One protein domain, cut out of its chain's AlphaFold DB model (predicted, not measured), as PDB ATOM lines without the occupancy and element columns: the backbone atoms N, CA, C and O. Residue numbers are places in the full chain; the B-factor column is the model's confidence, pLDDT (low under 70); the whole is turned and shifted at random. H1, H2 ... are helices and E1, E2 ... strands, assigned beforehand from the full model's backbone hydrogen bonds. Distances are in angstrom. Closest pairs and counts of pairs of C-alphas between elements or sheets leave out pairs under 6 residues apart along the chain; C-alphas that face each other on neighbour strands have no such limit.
ATOM      1  N   HIS A1075      20.089 -10.343  42.637       80.69
ATOM      2  CA  HIS A1075      19.265  -9.363  41.943       80.69
ATOM      3  C   HIS A1075      20.130  -8.525  41.001       80.69
ATOM      4  O   HIS A1075      21.174  -8.005  41.393       80.69
ATOM      5  N   SER A1076      19.677  -8.345  39.761       79.75
ATOM      6  CA  SER A1076      20.287  -7.395  38.831       79.75
ATOM      7  C   SER A1076      19.240  -6.626  38.033       79.75
ATOM      8  O   SER A1076      18.469  -7.217  37.269       79.75
ATOM      9  N   LYS A1077      19.305  -5.298  38.138       67.00
ATOM     10  CA  LYS A1077      18.579  -4.331  37.309       67.00
ATOM     11  C   LYS A1077      19.600  -3.506  36.515       67.00
ATOM     12  O   LYS A1077      19.995  -2.424  36.933       67.00
ATOM     13  N   ARG A1078      20.100  -4.053  35.398       59.06
ATOM     14  CA  ARG A1078      21.160  -3.430  34.572       59.06
ATOM     15  C   ARG A1078      20.606  -2.877  33.251       59.06
ATOM     16  O   ARG A1078      21.061  -3.235  32.167       59.06
ATOM     17  N   GLY A1079      19.588  -2.024  33.351       54.22
ATOM     18  CA  GLY A1079      19.071  -1.240  32.226       54.22
ATOM     19  C   GLY A1079      19.815   0.088  32.038       54.22
ATOM     20  O   GLY A1079      20.656   0.474  32.851       54.22
ATOM     21  N   THR A1080      19.507   0.817  30.963       54.84
ATOM     22  CA  THR A1080      19.990   2.195  30.721       54.84
ATOM     23  C   THR A1080      19.164   3.236  31.492       54.84
ATOM     24  O   THR A1080      18.845   4.310  30.980       54.84
ATOM     25  N   ASP A1081      18.817   2.902  32.735       58.22
ATOM     26  CA  ASP A1081      17.763   3.540  33.533       58.22
ATOM     27  C   ASP A1081      18.098   4.978  33.963       58.22
ATOM     28  O   ASP A1081      17.202   5.704  34.368       58.22
ATOM     29  N   ALA A1082      19.355   5.422  33.837       62.50
ATOM     30  CA  ALA A1082      19.768   6.795  34.143       62.50
ATOM     31  C   ALA A1082      19.498   7.802  33.004       62.50
ATOM     32  O   ALA A1082      19.377   8.997  33.259       62.50
ATOM     33  N   LEU A1083      19.395   7.352  31.744       72.38
ATOM     34  CA  LEU A1083      19.244   8.263  30.594       72.38
ATOM     35  C   LEU A1083      17.795   8.712  30.361       72.38
ATOM     36  O   LEU A1083      17.575   9.824  29.890       72.38
ATOM     37  N   ALA A1084      16.810   7.880  30.711       76.50
ATOM     38  CA  ALA A1084      15.395   8.239  30.634       76.50
ATOM     39  C   ALA A1084      14.991   9.365  31.617       76.50
ATOM     40  O   ALA A1084      14.450  10.364  31.144       76.50
ATOM     41  N   PRO A1085      15.283   9.296  32.937       80.50
ATOM     42  CA  PRO A1085      14.967  10.383  33.864       80.50
ATOM     43  C   PRO A1085      15.780  11.645  33.565       80.50
ATOM     44  O   PRO A1085      15.239  12.738  33.673       80.50
ATOM     45  N   LEU A1086      17.033  11.529  33.105       85.00
ATOM     46  CA  LEU A1086      17.817  12.694  32.684       85.00
ATOM     47  C   LEU A1086      17.182  13.391  31.467       85.00
ATOM     48  O   LEU A1086      17.068  14.614  31.460       85.00
ATOM     49  N   ALA A1087      16.692  12.639  30.475       87.00
ATOM     50  CA  ALA A1087      15.946  13.211  29.352       87.00
ATOM     51  C   ALA A1087      14.631  13.884  29.794       87.00
ATOM     52  O   ALA A1087      14.295  14.947  29.274       87.00
ATOM     53  N   ILE A1088      13.923  13.315  30.778       89.75
ATOM     54  CA  ILE A1088      12.718  13.922  31.372       89.75
ATOM     55  C   ILE A1088      13.064  15.229  32.102       89.75
ATOM     56  O   ILE A1088      12.415  16.241  31.855       89.75
ATOM     57  N   LEU A1089      14.117  15.256  32.926       93.44
ATOM     58  CA  LEU A1089      14.565  16.467  33.628       93.44
ATOM     59  C   LEU A1089      14.955  17.592  32.656       93.44
ATOM     60  O   LEU A1089      14.584  18.744  32.874       93.44
ATOM     61  N   VAL A1090      15.643  17.274  31.553       93.19
ATOM     62  CA  VAL A1090      15.965  18.273  30.516       93.19
ATOM     63  C   VAL A1090      14.704  18.734  29.770       93.19
ATOM     64  O   VAL A1090      14.574  19.923  29.491       93.19
ATOM     65  N   ALA A1091      13.735  17.850  29.506       94.44
ATOM     66  CA  ALA A1091      12.451  18.246  28.920       94.44
ATOM     67  C   ALA A1091      11.648  19.184  29.844       94.44
ATOM     68  O   ALA A1091      11.096  20.177  29.369       94.44
ATOM     69  N   ILE A1092      11.639  18.915  31.157       95.31
ATOM     70  CA  ILE A1092      11.037  19.785  32.179       95.31
ATOM     71  C   ILE A1092      11.759  21.138  32.225       95.31
ATOM     72  O   ILE A1092      11.097  22.172  32.240       95.31
ATOM     73  N   ALA A1093      13.095  21.164  32.167       94.25
ATOM     74  CA  ALA A1093      13.857  22.414  32.110       94.25
ATOM     75  C   ALA A1093      13.518  23.247  30.857       94.25
ATOM     76  O   ALA A1093      13.278  24.450  30.965       94.25
ATOM     77  N   CYS A1094      13.413  22.619  29.678       94.44
ATOM     78  CA  CYS A1094      12.951  23.290  28.459       94.44
ATOM     79  C   CYS A1094      11.523  23.846  28.607       94.44
ATOM     80  O   CYS A1094      11.269  24.980  28.199       94.44
ATOM     81  N   ALA A1095      10.603  23.091  29.218       93.56
ATOM     82  CA  ALA A1095       9.237  23.545  29.478       93.56
ATOM     83  C   ALA A1095       9.186  24.716  30.479       93.56
ATOM     84  O   ALA A1095       8.463  25.683  30.248       93.56
ATOM     85  N   ALA A1096       9.996  24.683  31.542       94.12
ATOM     86  CA  ALA A1096      10.086  25.750  32.537       94.12
ATOM     87  C   ALA A1096      10.636  27.063  31.948       94.12
ATOM     88  O   ALA A1096      10.142  28.141  32.283       94.12
ATOM     89  N   VAL A1097      11.604  26.996  31.022       93.69
ATOM     90  CA  VAL A1097      12.077  28.182  30.281       93.69
ATOM     91  C   VAL A1097      10.955  28.776  29.424       93.69
ATOM     92  O   VAL A1097      10.744  29.986  29.461       93.69
ATOM     93  N   VAL A1098      10.182  27.945  28.715       92.50
ATOM     94  CA  VAL A1098       9.034  28.408  27.912       92.50
ATOM     95  C   VAL A1098       7.925  28.995  28.798       92.50
ATOM     96  O   VAL A1098       7.385  30.051  28.474       92.50
ATOM     97  N   GLY A1099       7.642  28.393  29.958       91.31
ATOM     98  CA  GLY A1099       6.719  28.945  30.957       91.31
ATOM     99  C   GLY A1099       7.179  30.298  31.514       91.31
ATOM    100  O   GLY A1099       6.374  31.218  31.650       91.31
ATOM    101  N   ARG A1100       8.487  30.476  31.743       93.31
ATOM    102  CA  ARG A1100       9.070  31.770  32.133       93.31
ATOM    103  C   ARG A1100       8.952  32.823  31.022       93.31
ATOM    104  O   ARG A1100       8.700  33.981  31.334       93.31
ATOM    105  N   MET A1101       9.102  32.444  29.750       91.44
ATOM    106  CA  MET A1101       8.870  33.351  28.612       91.44
ATOM    107  C   MET A1101       7.388  33.731  28.464       91.44
ATOM    108  O   MET A1101       7.088  34.856  28.080       91.44
ATOM    109  N   ALA A1102       6.458  32.835  28.817       89.94
ATOM    110  CA  ALA A1102       5.032  33.162  28.885       89.94
ATOM    111  C   ALA A1102       4.720  34.143  30.033       89.94
ATOM    112  O   ALA A1102       4.024  35.128  29.818       89.94
ATOM    113  N   TRP A1103       5.279  33.922  31.230       92.38
ATOM    114  CA  TRP A1103       5.074  34.799  32.394       92.38
ATOM    115  C   TRP A1103       5.643  36.219  32.213       92.38
ATOM    116  O   TRP A1103       5.137  37.166  32.806       92.38
ATOM    117  N   LEU A1104       6.673  36.378  31.377       92.50
ATOM    118  CA  LEU A1104       7.279  37.673  31.041       92.50
ATOM    119  C   LEU A1104       6.687  38.326  29.770       92.50
ATOM    120  O   LEU A1104       7.209  39.348  29.338       92.50
ATOM    121  N   ASP A1105       5.660  37.727  29.147       86.44
ATOM    122  CA  ASP A1105       5.064  38.066  27.828       86.44
ATOM    123  C   ASP A1105       6.047  38.083  26.623       86.44
ATOM    124  O   ASP A1105       5.648  38.261  25.471       86.44
ATOM    125  N   THR A1106       7.331  37.767  26.840       85.94
ATOM    126  CA  THR A1106       8.371  37.691  25.791       85.94
ATOM    127  C   THR A1106       8.205  36.505  24.833       85.94
ATOM    128  O   THR A1106       8.946  36.371  23.856       85.94
ATOM    129  N   LEU A1107       7.201  35.649  25.051       82.75
ATOM    130  CA  LEU A1107       6.834  34.545  24.158       82.75
ATOM    131  C   LEU A1107       6.523  35.012  22.718       82.75
ATOM    132  O   LEU A1107       6.646  34.227  21.776       82.75
ATOM    133  N   ARG A1108       6.114  36.277  22.545       81.38
ATOM    134  CA  ARG A1108       5.848  36.897  21.235       81.38
ATOM    135  C   ARG A1108       7.098  37.442  20.545       81.38
ATOM    136  O   ARG A1108       7.101  37.515  19.319       81.38
ATOM    137  N   ASP A1109       8.136  37.783  21.305       85.88
ATOM    138  CA  ASP A1109       9.381  38.341  20.770       85.88
ATOM    139  C   ASP A1109      10.264  37.236  20.165       85.88
ATOM    140  O   ASP A1109      10.747  37.367  19.041       85.88
ATOM    141  N   ASP A1110      10.401  36.104  20.870       87.88
ATOM    142  CA  ASP A1110      11.308  34.998  20.519       87.88
ATOM    143  C   ASP A1110      10.578  33.671  20.202       87.88
ATOM    144  O   ASP A1110      10.950  32.573  20.632       87.88
ATOM    145  N   ILE A1111       9.550  33.757  19.348       88.94
ATOM    146  CA  ILE A1111       8.835  32.608  18.752       88.94
ATOM    147  C   ILE A1111       9.770  31.473  18.253       88.94
ATOM    148  O   ILE A1111       9.473  30.307  18.546       88.94
ATOM    149  N   PRO A1112      10.890  31.719  17.526       90.25
ATOM    150  CA  PRO A1112      11.779  30.634  17.091       90.25
ATOM    151  C   PRO A1112      12.473  29.897  18.251       90.25
ATOM    152  O   PRO A1112      12.739  28.702  18.132       90.25
ATOM    153  N   LEU A1113      12.733  30.562  19.383       89.94
ATOM    154  CA  LEU A1113      13.330  29.926  20.560       89.94
ATOM    155  C   LEU A1113      12.295  29.084  21.316       89.94
ATOM    156  O   LEU A1113      12.559  27.925  21.637       89.94
ATOM    157  N   ALA A1114      11.092  29.626  21.534       90.00
ATOM    158  CA  ALA A1114      10.003  28.905  22.196       90.00
ATOM    159  C   ALA A1114       9.580  27.644  21.411       90.00
ATOM    160  O   ALA A1114       9.363  26.576  21.994       90.00
ATOM    161  N   THR A1115       9.531  27.728  20.077       92.06
ATOM    162  CA  THR A1115       9.256  26.567  19.209       92.06
ATOM    163  C   THR A1115      10.408  25.554  19.188       92.06
ATOM    164  O   THR A1115      10.155  24.350  19.228       92.06
ATOM    165  N   ALA A1116      11.672  25.991  19.218       94.19
ATOM    166  CA  ALA A1116      12.812  25.077  19.333       94.19
ATOM    167  C   ALA A1116      12.839  24.323  20.678       94.19
ATOM    168  O   ALA A1116      13.076  23.110  20.704       94.19
ATOM    169  N   LEU A1117      12.560  25.006  21.795       94.19
ATOM    170  CA  LEU A1117      12.535  24.408  23.136       94.19
ATOM    171  C   LEU A1117      11.384  23.407  23.310       94.19
ATOM    172  O   LEU A1117      11.608  22.309  23.818       94.19
ATOM    173  N   THR A1118      10.177  23.736  22.838       93.94
ATOM    174  CA  THR A1118       9.022  22.818  22.887       93.94
ATOM    175  C   THR A1118       9.229  21.570  22.024       93.94
ATOM    176  O   THR A1118       8.982  20.458  22.495       93.94
ATOM    177  N   VAL A1119       9.768  21.707  20.806       95.44
ATOM    178  CA  VAL A1119      10.139  20.553  19.962       95.44
ATOM    179  C   VAL A1119      11.232  19.706  20.625       95.44
ATOM    180  O   VAL A1119      11.149  18.477  20.608       95.44
ATOM    181  N   THR A1120      12.226  20.334  21.261       94.44
ATOM    182  CA  THR A1120      13.299  19.618  21.975       94.44
ATOM    183  C   THR A1120      12.750  18.825  23.164       94.44
ATOM    184  O   THR A1120      13.060  17.640  23.298       94.44
ATOM    185  N   ALA A1121      11.871  19.424  23.975       94.88
ATOM    186  CA  ALA A1121      11.195  18.741  25.078       94.88
ATOM    187  C   ALA A1121      10.363  17.540  24.589       94.88
ATOM    188  O   ALA A1121      10.466  16.449  25.151       94.88
ATOM    189  N   ALA A1122       9.606  17.699  23.497       92.69
ATOM    190  CA  ALA A1122       8.817  16.619  22.904       92.69
ATOM    191  C   ALA A1122       9.688  15.454  22.390       92.69
ATOM    192  O   ALA A1122       9.353  14.287  22.603       92.69
ATOM    193  N   VAL A1123      10.836  15.744  21.762       94.19
ATOM    194  CA  VAL A1123      11.793  14.716  21.307       94.19
ATOM    195  C   VAL A1123      12.441  13.983  22.488       94.19
ATOM    196  O   VAL A1123      12.602  12.762  22.431       94.19
ATOM    197  N   LEU A1124      12.776  14.691  23.571       92.69
ATOM    198  CA  LEU A1124      13.336  14.097  24.791       92.69
ATOM    199  C   LEU A1124      12.321  13.210  25.530       92.69
ATOM    200  O   LEU A1124      12.671  12.102  25.941       92.69
ATOM    201  N   LEU A1125      11.058  13.636  25.624       89.25
ATOM    202  CA  LEU A1125       9.965  12.818  26.163       89.25
ATOM    203  C   LEU A1125       9.722  11.567  25.308       89.25
ATOM    204  O   LEU A1125       9.627  10.465  25.848       89.25
ATOM    205  N   LEU A1126       9.706  11.698  23.977       87.25
ATOM    206  CA  LEU A1126       9.569  10.559  23.061       87.25
ATOM    207  C   LEU A1126      10.755   9.580  23.168       87.25
ATOM    208  O   LEU A1126      10.570   8.365  23.072       87.25
ATOM    209  N   TYR A1127      11.970  10.087  23.405       87.38
ATOM    210  CA  TYR A1127      13.144   9.265  23.700       87.38
ATOM    211  C   TYR A1127      13.001   8.522  25.039       87.38
ATOM    212  O   TYR A1127      13.237   7.314  25.081       87.38
ATOM    213  N   ALA A1128      12.559   9.198  26.105       84.94
ATOM    214  CA  ALA A1128      12.340   8.584  27.416       84.94
ATOM    215  C   ALA A1128      11.252   7.491  27.371       84.94
ATOM    216  O   ALA A1128      11.494   6.374  27.834       84.94
ATOM    217  N   LEU A1129      10.116   7.766  26.719       80.06
ATOM    218  CA  LEU A1129       9.038   6.800  26.440       80.06
ATOM    219  C   LEU A1129       9.526   5.584  25.637       80.06
ATOM    220  O   LEU A1129       9.075   4.462  25.855       80.06
ATOM    221  N   ARG A1130      10.471   5.782  24.710       78.56
ATOM    222  CA  ARG A1130      11.066   4.686  23.936       78.56
ATOM    223  C   ARG A1130      12.138   3.907  24.710       78.56
ATOM    224  O   ARG A1130      12.385   2.746  24.385       78.56
ATOM    225  N   ALA A1131      12.772   4.523  25.706       72.19
ATOM    226  CA  ALA A1131      13.774   3.887  26.556       72.19
ATOM    227  C   ALA A1131      13.140   3.035  27.673       72.19
ATOM    228  O   ALA A1131      13.606   1.917  27.913       72.19
ATOM    229  N   SER A1132      12.068   3.517  28.313       61.97
ATOM    230  CA  SER A1132      11.402   2.842  29.443       61.97
ATOM    231  C   SER A1132      10.912   1.429  29.096       61.97
ATOM    232  O   SER A1132      11.144   0.491  29.860       61.97
ATOM    233  N   GLY A1133      10.363   1.234  27.891       56.91
ATOM    234  CA  GLY A1133       9.919  -0.068  27.370       56.91
ATOM    235  C   GLY A1133      11.024  -1.106  27.101       56.91
ATOM    236  O   GLY A1133      10.759  -2.137  26.484       56.91
ATOM    237  N   THR A1134      12.274  -0.858  27.515       58.81
ATOM    238  CA  THR A1134      13.407  -1.787  27.329       58.81
ATOM    239  C   THR A1134      13.941  -2.409  28.620       58.81
ATOM    240  O   THR A1134      14.918  -3.165  28.563       58.81
ATOM    241  N   SER A1135      13.291  -2.141  29.759       54.91
ATOM    242  CA  SER A1135      13.679  -2.652  31.075       54.91
ATOM    243  C   SER A1135      13.814  -4.182  31.104       54.91
ATOM    244  O   SER A1135      13.042  -4.940  30.502       54.91
ATOM    245  N   ARG A1136      14.855  -4.645  31.803       70.81
ATOM    246  CA  ARG A1136      15.107  -6.062  32.068       70.81
ATOM    247  C   ARG A1136      15.632  -6.225  33.479       70.81
ATOM    248  O   ARG A1136      16.635  -5.605  33.836       70.81
ATOM    249  N   SER A1137      14.985  -7.089  34.243       81.69
ATOM    250  CA  SER A1137      15.442  -7.508  35.561       81.69
ATOM    251  C   SER A1137      15.590  -9.022  35.593       81.69
ATOM    252  O   SER A1137      14.859  -9.768  34.933       81.69
ATOM    253  N   VAL A1138      16.583  -9.470  36.351       84.12
ATOM    254  CA  VAL A1138      16.808 -10.882  36.648       84.12
ATOM    255  C   VAL A1138      16.938 -10.999  38.156       84.12
ATOM    256  O   VAL A1138      17.765 -10.315  38.762       84.12
ATOM    257  N   HIS A1139      16.102 -11.847  38.742       87.44
ATOM    258  CA  HIS A1139      16.097 -12.152  40.164       87.44
ATOM    259  C   HIS A1139      16.193 -13.665  40.352       87.44
ATOM    260  O   HIS A1139      15.601 -14.420  39.583       87.44
ATOM    261  N   LEU A1140      16.977 -14.095  41.332       86.50
ATOM    262  CA  LEU A1140      17.128 -15.480  41.745       86.50
ATOM    263  C   LEU A1140      16.855 -15.544  43.245       86.50
ATOM    264  O   LEU A1140      17.634 -15.007  44.035       86.50
ATOM    265  N   ASP A1141      15.743 -16.182  43.586       82.31
ATOM    266  CA  ASP A1141      15.242 -16.316  44.947       82.31
ATOM    267  C   ASP A1141      16.064 -17.360  45.727       82.31
ATOM    268  O   ASP A1141      16.603 -18.309  45.148       82.31
ATOM    269  N   GLU A1142      16.075 -17.269  47.060       80.12
ATOM    270  CA  GLU A1142      16.746 -18.234  47.960       80.12
ATOM    271  C   GLU A1142      16.207 -19.675  47.847       80.12
ATOM    272  O   GLU A1142      16.825 -20.617  48.334       80.12
ATOM    273  N   ARG A1143      15.061 -19.853  47.176       77.12
ATOM    274  CA  ARG A1143      14.426 -21.148  46.878       77.12
ATOM    275  C   ARG A1143      14.833 -21.733  45.513       77.12
ATOM    276  O   ARG A1143      14.265 -22.732  45.090       77.12
ATOM    277  N   GLY A1144      15.775 -21.107  44.802       81.75
ATOM    278  CA  GLY A1144      16.274 -21.578  43.503       81.75
ATOM    279  C   GLY A1144      15.410 -21.176  42.305       81.75
ATOM    280  O   GLY A1144      15.590 -21.698  41.205       81.75
ATOM    281  N   THR A1145      14.483 -20.236  42.490       87.44
ATOM    282  CA  THR A1145      13.593 -19.736  41.435       87.44
ATOM    283  C   THR A1145      14.219 -18.540  40.722       87.44
ATOM    284  O   THR A1145      14.464 -17.501  41.324       87.44
ATOM    285  N   LEU A1146      14.461 -18.667  39.417       88.81
ATOM    286  CA  LEU A1146      14.988 -17.618  38.545       88.81
ATOM    287  C   LEU A1146      13.845 -16.906  37.804       88.81
ATOM    288  O   LEU A1146      13.283 -17.429  36.838       88.81
ATOM    289  N   LYS A1147      13.524 -15.683  38.224       89.38
ATOM    290  CA  LYS A1147      12.521 -14.803  37.610       89.38
ATOM    291  C   LYS A1147      13.201 -13.828  36.644       89.38
ATOM    292  O   LYS A1147      14.021 -13.001  37.044       89.38
ATOM    293  N   VAL A1148      12.866 -13.924  35.357       87.94
ATOM    294  CA  VAL A1148      13.386 -13.056  34.286       87.94
ATOM    295  C   VAL A1148      12.245 -12.208  33.733       87.94
ATOM    296  O   VAL A1148      11.349 -12.739  33.077       87.94
ATOM    297  N   THR A1149      12.293 -10.896  33.945       83.88
ATOM    298  CA  THR A1149      11.319  -9.942  33.391       83.88
ATOM    299  C   THR A1149      11.972  -9.124  32.279       83.88
ATOM    300  O   THR A1149      13.108  -8.661  32.410       83.88
ATOM    301  N   LYS A1150      11.274  -8.974  31.149       77.56
ATOM    302  CA  LYS A1150      11.755  -8.293  29.940       77.56
ATOM    303  C   LYS A1150      10.597  -7.518  29.308       77.56
ATOM    304  O   LYS A1150       9.812  -8.095  28.552       77.56
ATOM    305  N   GLY A1151      10.503  -6.225  29.616       74.81
ATOM    306  CA  GLY A1151       9.256  -5.479  29.443       74.81
ATOM    307  C   GLY A1151       8.112  -6.187  30.179       74.81
ATOM    308  O   GLY A1151       8.312  -6.727  31.263       74.81
ATOM    309  N   GLU A1152       6.944  -6.264  29.545       70.62
ATOM    310  CA  GLU A1152       5.750  -6.951  30.069       70.62
ATOM    311  C   GLU A1152       5.948  -8.467  30.280       70.62
ATOM    312  O   GLU A1152       5.296  -9.073  31.130       70.62
ATOM    313  N   MET A1153       6.858  -9.114  29.536       72.75
ATOM    314  CA  MET A1153       7.021 -10.566  29.618       72.75
ATOM    315  C   MET A1153       7.876 -10.968  30.826       72.75
ATOM    316  O   MET A1153       9.109 -10.915  30.782       72.75
ATOM    317  N   THR A1154       7.220 -11.464  31.874       82.62
ATOM    318  CA  THR A1154       7.868 -12.208  32.964       82.62
ATOM    319  C   THR A1154       7.915 -13.702  32.630       82.62
ATOM    320  O   THR A1154       6.956 -14.279  32.124       82.62
ATOM    321  N   SER A1155       9.054 -14.349  32.867       84.00
ATOM    322  CA  SER A1155       9.248 -15.797  32.734       84.00
ATOM    323  C   SER A1155       9.994 -16.323  33.956       84.00
ATOM    324  O   SER A1155      11.123 -15.914  34.220       84.00
ATOM    325  N   THR A1156       9.354 -17.233  34.683       87.75
ATOM    326  CA  THR A1156       9.878 -17.846  35.909       87.75
ATOM    327  C   THR A1156      10.404 -19.249  35.611       87.75
ATOM    328  O   THR A1156       9.754 -20.010  34.893       87.75
ATOM    329  N   PHE A1157      11.572 -19.587  36.154       87.75
ATOM    330  CA  PHE A1157      12.255 -20.864  35.949       87.75
ATOM    331  C   PHE A1157      12.748 -21.435  37.275       87.75
ATOM    332  O   PHE A1157      13.591 -20.834  37.930       87.75
ATOM    333  N   ASP A1158      12.277 -22.618  37.645       87.31
ATOM    334  CA  ASP A1158      12.836 -23.381  38.760       87.31
ATOM    335  C   ASP A1158      14.199 -23.972  38.346       87.31
ATOM    336  O   ASP A1158      14.279 -24.741  37.380       87.31
ATOM    337  N   LEU A1159      15.278 -23.588  39.039       85.50
ATOM    338  CA  LEU A1159      16.628 -24.107  38.799       85.50
ATOM    339  C   LEU A1159      16.906 -25.424  39.532       85.50
ATOM    340  O   LEU A1159      17.830 -26.137  39.135       85.50
ATOM    341  N   THR A1160      16.122 -25.769  40.555       82.94
ATOM    342  CA  THR A1160      16.194 -27.071  41.237       82.94
ATOM    343  C   THR A1160      15.651 -28.181  40.332       82.94
ATOM    344  O   THR A1160      16.182 -29.294  40.313       82.94
ATOM    345  N   SER A1161      14.658 -27.863  39.490       83.94
ATOM    346  CA  SER A1161      14.084 -28.813  38.538       83.94
ATOM    347  C   SER A1161      15.112 -29.308  37.504       83.94
ATOM    348  O   SER A1161      15.688 -28.506  36.753       83.94
ATOM    349  N   PRO A1162      15.265 -30.637  37.322       74.56
ATOM    350  CA  PRO A1162      16.082 -31.195  36.244       74.56
ATOM    351  C   PRO A1162      15.472 -30.957  34.850       74.56
ATOM    352  O   PRO A1162      16.128 -31.229  33.848       74.56
ATOM    353  N   SER A1163      14.233 -30.449  34.759       76.94
ATOM    354  CA  SER A1163      13.585 -30.110  33.482       76.94
ATOM    355  C   SER A1163      14.054 -28.779  32.878       76.94
ATOM    356  O   SER A1163      13.898 -28.562  31.675       76.94
ATOM    357  N   THR A1164      14.661 -27.905  33.687       83.62
ATOM    358  CA  THR A1164      15.238 -26.634  33.238       83.62
ATOM    359  C   THR A1164      16.649 -26.876  32.702       83.62
ATOM    360  O   THR A1164      17.599 -27.018  33.475       83.62
ATOM    361  N   THR A1165      16.805 -26.932  31.377       84.38
ATOM    362  CA  THR A1165      18.121 -27.082  30.728       84.38
ATOM    363  C   THR A1165      18.755 -25.717  30.462       84.38
ATOM    364  O   THR A1165      18.155 -24.852  29.820       84.38
ATOM    365  N   LEU A1166      19.992 -25.545  30.930       88.44
ATOM    366  CA  LEU A1166      20.774 -24.314  30.831       88.44
ATOM    367  C   LEU A1166      22.021 -24.561  29.974       88.44
ATOM    368  O   LEU A1166      22.825 -25.428  30.298       88.44
ATOM    369  N   GLU A1167      22.223 -23.777  28.916       90.81
ATOM    370  CA  GLU A1167      23.462 -23.802  28.125       90.81
ATOM    371  C   GLU A1167      24.231 -22.484  28.290       90.81
ATOM    372  O   GLU A1167      23.706 -21.407  27.992       90.81
ATOM    373  N   ARG A1168      25.501 -22.541  28.719       91.06
ATOM    374  CA  ARG A1168      26.394 -21.368  28.703       91.06
ATOM    375  C   ARG A1168      27.145 -21.277  27.378       91.06
ATOM    376  O   ARG A1168      27.926 -22.157  27.027       91.06
ATOM    377  N   VAL A1169      26.999 -20.142  26.701       88.19
ATOM    378  CA  VAL A1169      27.729 -19.799  25.476       88.19
ATOM    379  C   VAL A1169      28.740 -18.696  25.790       88.19
ATOM    380  O   VAL A1169      28.354 -17.545  25.964       88.19
ATOM    381  N   GLY A1170      30.033 -19.033  25.829       87.44
ATOM    382  CA  GLY A1170      31.133 -18.096  26.117       87.44
ATOM    383  C   GLY A1170      31.569 -18.047  27.590       87.44
ATOM    384  O   GLY A1170      30.947 -18.648  28.464       87.44
ATOM    385  N   GLU A1171      32.669 -17.342  27.870       88.19
ATOM    386  CA  GLU A1171      33.271 -17.256  29.213       88.19
ATOM    387  C   GLU A1171      32.784 -16.026  30.008       88.19
ATOM    388  O   GLU A1171      32.678 -14.939  29.430       88.19
ATOM    389  N   PRO A1172      32.551 -16.143  31.332       85.56
ATOM    390  CA  PRO A1172      32.180 -15.018  32.197       85.56
ATOM    391  C   PRO A1172      33.146 -13.819  32.114       85.56
ATOM    392  O   PRO A1172      34.329 -13.904  32.455       85.56
ATOM    393  N   GLY A1173      32.624 -12.669  31.689       81.50
ATOM    394  CA  GLY A1173      33.372 -11.435  31.429       81.50
ATOM    395  C   GLY A1173      33.626 -11.131  29.946       81.50
ATOM    396  O   GLY A1173      34.069 -10.028  29.628       81.50
ATOM    397  N   GLN A1174      33.332 -12.051  29.018       86.50
ATOM    398  CA  GLN A1174      33.397 -11.765  27.579       86.50
ATOM    399  C   GLN A1174      32.081 -11.172  27.045       86.50
ATOM    400  O   GLN A1174      30.996 -11.606  27.418       86.50
ATOM    401  N   LYS A1175      32.157 -10.263  26.058       81.31
ATOM    402  CA  LYS A1175      30.979  -9.690  25.355       81.31
ATOM    403  C   LYS A1175      30.145 -10.717  24.564       81.31
ATOM    404  O   LYS A1175      29.073 -10.387  24.063       81.31
ATOM    405  N   SER A1176      30.666 -11.930  24.395       86.38
ATOM    406  CA  SER A1176      30.014 -13.085  23.770       86.38
ATOM    407  C   SER A1176      29.163 -13.902  24.753       86.38
ATOM    408  O   SER A1176      28.294 -14.651  24.293       86.38
ATOM    409  N   TRP A1177      29.412 -13.753  26.066       92.06
ATOM    410  CA  TRP A1177      28.801 -14.539  27.137       92.06
ATOM    411  C   TRP A1177      27.284 -14.384  27.156       92.06
ATOM    412  O   TRP A1177      26.756 -13.267  27.213       92.06
ATOM    413  N   ARG A1178      26.603 -15.530  27.128       91.50
ATOM    414  CA  ARG A1178      25.158 -15.677  27.296       91.50
ATOM    415  C   ARG A1178      24.834 -16.970  28.039       91.50
ATOM    416  O   ARG A1178      25.517 -17.976  27.847       91.50
ATOM    417  N   ILE A1179      23.746 -16.952  28.803       91.81
ATOM    418  CA  ILE A1179      23.047 -18.156  29.266       91.81
ATOM    419  C   ILE A1179      21.793 -18.320  28.405       91.81
ATOM    420  O   ILE A1179      21.035 -17.365  28.213       91.81
ATOM    421  N   LEU A1180      21.591 -19.520  27.865       90.81
ATOM    422  CA  LEU A1180      20.390 -19.919  27.139       90.81
ATOM    423  C   LEU A1180      19.570 -20.844  28.038       90.81
ATOM    424  O   LEU A1180      20.003 -21.952  28.346       90.81
ATOM    425  N   ILE A1181      18.384 -20.395  28.444       90.56
ATOM    426  CA  ILE A1181      17.411 -21.243  29.138       90.56
ATOM    427  C   ILE A1181      16.551 -21.907  28.066       90.56
ATOM    428  O   ILE A1181      15.740 -21.240  27.411       90.56
ATOM    429  N   LEU A1182      16.756 -23.205  27.842       88.12
ATOM    430  CA  LEU A1182      15.994 -23.960  26.853       88.12
ATOM    431  C   LEU A1182      14.586 -24.241  27.386       88.12
ATOM    432  O   LEU A1182      14.407 -24.643  28.535       88.12
ATOM    433  N   ARG A1183      13.574 -24.063  26.533       87.44
ATOM    434  CA  ARG A1183      12.176 -24.376  26.845       87.44
ATOM    435  C   ARG A1183      11.641 -25.416  25.873       87.44
ATOM    436  O   ARG A1183      11.849 -25.302  24.665       87.44
ATOM    437  N   ARG A1184      10.886 -26.394  26.380       79.69
ATOM    438  CA  ARG A1184      10.077 -27.273  25.522       79.69
ATOM    439  C   ARG A1184       9.097 -26.422  24.704       79.69
ATOM    440  O   ARG A1184       8.464 -25.525  25.257       79.69
ATOM    441  N   SER A1185       9.034 -26.676  23.395       72.06
ATOM    442  CA  SER A1185       8.136 -26.022  22.422       72.06
ATOM    443  C   SER A1185       8.118 -24.477  22.402       72.06
ATOM    444  O   SER A1185       7.182 -23.893  21.865       72.06
ATOM    445  N   LEU A1186       9.138 -23.792  22.937       83.06
ATOM    446  CA  LEU A1186       9.229 -22.324  22.951       83.06
ATOM    447  C   LEU A1186      10.660 -21.846  22.680       83.06
ATOM    448  O   LEU A1186      11.632 -22.527  23.002       83.06
ATOM    449  N   ALA A1187      10.796 -20.630  22.145       81.88
ATOM    450  CA  ALA A1187      12.103 -20.004  21.950       81.88
ATOM    451  C   ALA A1187      12.864 -19.863  23.292       81.88
ATOM    452  O   ALA A1187      12.243 -19.496  24.305       81.88
ATOM    453  N   PRO A1188      14.186 -20.127  23.318       86.38
ATOM    454  CA  PRO A1188      14.979 -20.075  24.540       86.38
ATOM    455  C   PRO A1188      15.084 -18.645  25.078       86.38
ATOM    456  O   PRO A1188      15.164 -17.681  24.312       86.38
ATOM    457  N   VAL A1189      15.105 -18.497  26.405       88.12
ATOM    458  CA  VAL A1189      15.348 -17.189  27.031       88.12
ATOM    459  C   VAL A1189      16.849 -16.932  27.048       88.12
ATOM    460  O   VAL A1189      17.620 -17.720  27.587       88.12
ATOM    461  N   VAL A1190      17.256 -15.829  26.420       89.06
ATOM    462  CA  VAL A1190      18.658 -15.421  26.290       89.06
ATOM    463  C   VAL A1190      18.969 -14.356  27.333       89.06
ATOM    464  O   VAL A1190      18.487 -13.228  27.224       89.06
ATOM    465  N   ILE A1191      19.808 -14.705  28.303       88.56
ATOM    466  CA  ILE A1191      20.415 -13.768  29.253       88.56
ATOM    467  C   ILE A1191      21.805 -13.411  28.713       88.56
ATOM    468  O   ILE A1191      22.557 -14.306  28.335       88.56
ATOM    469  N   ASP A1192      22.144 -12.121  28.630       87.50
ATOM    470  CA  ASP A1192      23.401 -11.628  28.047       87.50
ATOM    471  C   ASP A1192      24.224 -10.763  29.017       87.50
ATOM    472  O   ASP A1192      23.717 -10.265  30.025       87.50
ATOM    473  N   SER A1193      25.502 -10.539  28.690       81.88
ATOM    474  CA  SER A1193      26.433  -9.729  29.500       81.88
ATOM    475  C   SER A1193      26.105  -8.224  29.538       81.88
ATOM    476  O   SER A1193      26.939  -7.428  29.971       81.88
ATOM    477  N   LYS A1194      24.958  -7.810  28.986       79.25
ATOM    478  CA  LYS A1194      24.430  -6.441  29.071       79.25
ATOM    479  C   LYS A1194      23.356  -6.365  30.149       79.25
ATOM    480  O   LYS A1194      23.360  -5.436  30.942       79.25
ATOM    481  N   THR A1195      22.481  -7.369  30.172       77.44
ATOM    482  CA  THR A1195      21.355  -7.493  31.104       77.44
ATOM    483  C   THR A1195      21.816  -7.800  32.535       77.44
ATOM    484  O   THR A1195      21.165  -7.383  33.486       77.44
ATOM    485  N   VAL A1196      22.933  -8.522  32.698       84.06
ATOM    486  CA  VAL A1196      23.391  -9.062  33.992       84.06
ATOM    487  C   VAL A1196      24.916  -8.954  34.124       84.06
ATOM    488  O   VAL A1196      25.619  -8.927  33.108       84.06
ATOM    489  N   ASP A1197      25.466  -8.918  35.348       86.31
ATOM    490  CA  ASP A1197      26.905  -9.157  35.500       86.31
ATOM    491  C   ASP A1197      27.260 -10.635  35.313       86.31
ATOM    492  O   ASP A1197      26.944 -11.499  36.129       86.31
ATOM    493  N   SER A1198      27.952 -10.906  34.209       87.62
ATOM    494  CA  SER A1198      28.277 -12.259  33.762       87.62
ATOM    495  C   SER A1198      29.078 -13.113  34.751       87.62
ATOM    496  O   SER A1198      28.988 -14.339  34.667       87.62
ATOM    497  N   ARG A1199      29.860 -12.516  35.664       87.19
ATOM    498  CA  ARG A1199      30.640 -13.279  36.655       87.19
ATOM    499  C   ARG A1199      29.778 -13.631  37.852       87.19
ATOM    500  O   ARG A1199      29.480 -14.810  38.032       87.19
ATOM    501  N   SER A1200      29.280 -12.621  38.561       86.00
ATOM    502  CA  SER A1200      28.471 -12.809  39.768       86.00
ATOM    503  C   SER A1200      27.212 -13.643  39.509       86.00
ATOM    504  O   SER A1200      26.833 -14.451  40.349       86.00
ATOM    505  N   PHE A1201      26.597 -13.537  38.325       88.00
ATOM    506  CA  PHE A1201      25.463 -14.393  37.962       88.00
ATOM    507  C   PHE A1201      25.860 -15.832  37.621       88.00
ATOM    508  O   PHE A1201      25.124 -16.754  37.955       88.00
ATOM    509  N   THR A1202      27.021 -16.065  36.996       89.00
ATOM    510  CA  THR A1202      27.510 -17.446  36.806       89.00
ATOM    511  C   THR A1202      27.862 -18.079  38.157       89.00
ATOM    512  O   THR A1202      27.623 -19.266  38.353       89.00
ATOM    513  N   GLU A1203      28.383 -17.297  39.104       88.44
ATOM    514  CA  GLU A1203      28.663 -17.735  40.477       88.44
ATOM    515  C   GLU A1203      27.373 -18.022  41.265       88.44
ATOM    516  O   GLU A1203      27.286 -19.071  41.897       88.44
ATOM    517  N   ALA A1204      26.340 -17.178  41.152       87.31
ATOM    518  CA  ALA A1204      25.024 -17.424  41.749       87.31
ATOM    519  C   ALA A1204      24.327 -18.664  41.152       87.31
ATOM    520  O   ALA A1204      23.858 -19.526  41.893       87.31
ATOM    521  N   LEU A1205      24.328 -18.822  39.819       87.50
ATOM    522  CA  LEU A1205      23.796 -20.026  39.163       87.50
ATOM    523  C   LEU A1205      24.529 -21.303  39.602       87.50
ATOM    524  O   LEU A1205      23.891 -22.340  39.768       87.50
ATOM    525  N   ARG A1206      25.847 -21.240  39.827       88.88
ATOM    526  CA  ARG A1206      26.662 -22.388  40.264       88.88
ATOM    527  C   ARG A1206      26.319 -22.920  41.650       88.88
ATOM    528  O   ARG A1206      26.629 -24.077  41.914       88.88
ATOM    529  N   GLN A1207      25.672 -22.125  42.504       88.56
ATOM    530  CA  GLN A1207      25.180 -22.597  43.803       88.56
ATOM    531  C   GLN A1207      24.053 -23.632  43.642       88.56
ATOM    532  O   GLN A1207      23.924 -24.527  44.470       88.56
ATOM    533  N   TRP A1208      23.282 -23.531  42.555       85.31
ATOM    534  CA  TRP A1208      22.152 -24.412  42.237       85.31
ATOM    535  C   TRP A1208      22.488 -25.450  41.158       85.31
ATOM    536  O   TRP A1208      21.949 -26.554  41.158       85.31
ATOM    537  N   ARG A1209      23.367 -25.092  40.215       83.88
ATOM    538  CA  ARG A1209      23.751 -25.893  39.044       83.88
ATOM    539  C   ARG A1209      25.277 -25.878  38.874       83.88
ATOM    540  O   ARG A1209      25.811 -25.086  38.090       83.88
TER     541      ARG A1209
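AT A GLANCE: This is residues 1075 to 1209 of the 1212 residues of an uncharacterized protein of Nocardioides thalensis (UniProt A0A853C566). A long helical hairpin, H1 and H2, reaches away from a small head in which two little sheets, their strands running crosswise, share one helix, H3, which lies over part of each, over E2 of the four-stranded sheet and over E5 and E6 of the three-stranded one. The hairpin leaves the head between E1 and E2, neighbours in the four-stranded sheet, and makes much of the length. The printed part has 135 residues, with three named helices and seven named strands in the order E1 H1 H2 E2 E3 E4 E5 E6 E7 H3; the class is mixed, helices and strands. The sheets, E1 - E2 - E3 - E4 and E5 - E6 - E7, are antiparallel throughout. The whole is extended, a rod spanning 71 by 28 by 25 A, with a radius of gyration of the C-alphas of 22.3 A.

IN THESE COORDINATES: E1, residues 1075 to 1077, begins with C-alpha 1075 at (19.265, -9.363, 41.943). H1, residues 1083 to 1103, is 30.1 A long, and H2, residues 1111 to 1132, is 31.7 A long, from C-alpha 1111 at (8.835, 32.608, 18.752). E2 is residues 1136 to 1140, E3 1145 to 1150 and E4 1153 to 1158. E5 is residues 1165 to 1169, E6 1178 to 1183 and E7 1186 to 1192, 18.5 A long. H3, residues 1198 to 1208, is 16.0 A long and ends with C-alpha 1208 at (22.152, -24.412, 42.237).

HOW THE PARTS SIT: H1 and H2 touch as a helical hairpin, opposite ways at a shallow tilt of 25 degrees; their closest C-alphas, of Ala 1091 and Ala 1121, are 4.1 A apart. Neither is on a sheet. In the first sheet, N 1076 and O 1138 of E1 and E2 are 2.9 A apart, N 1147 and O 1139 join E3 and E2 at 2.8 A, and N 1148 and O 1155 join E3 and E4 at 2.9 A, each within hydrogen-bond range. E2 E3 E4 form a meander, each strand the antiparallel neighbour of the one before, and so do E5 E6 E7. In the latter sheet, twisted with C-alphas up to 4.2 A off its best plane, N 1180 and O 1167 are 2.8 A apart and N 1181 and O 1189 2.9 A. E4 and E7 are only just apart, closest 8.5 A. H3 is on the first sheet at a height of 10.4 A, over E2 and only just over E1, on which 3 of its C-alphas fall. It is also on the second sheet, at a height of 10.8 A over a local plane that only just can be fitted, to 6 C-alphas; it is over E5 and E6. In H1 and H2 every O i to N i+4 pair is within hydrogen-bond range; in H3, 4 of 7.

THE WHOLE: The two C-alphas farthest apart, of Asp 1109 and Pro 1162, are 71.6 A apart. The printed part has no cut, and no link is long. Mean pLDDT of the printed part is 84.3; residues 1077 to 1082 and 1132 to 1135 are under 70.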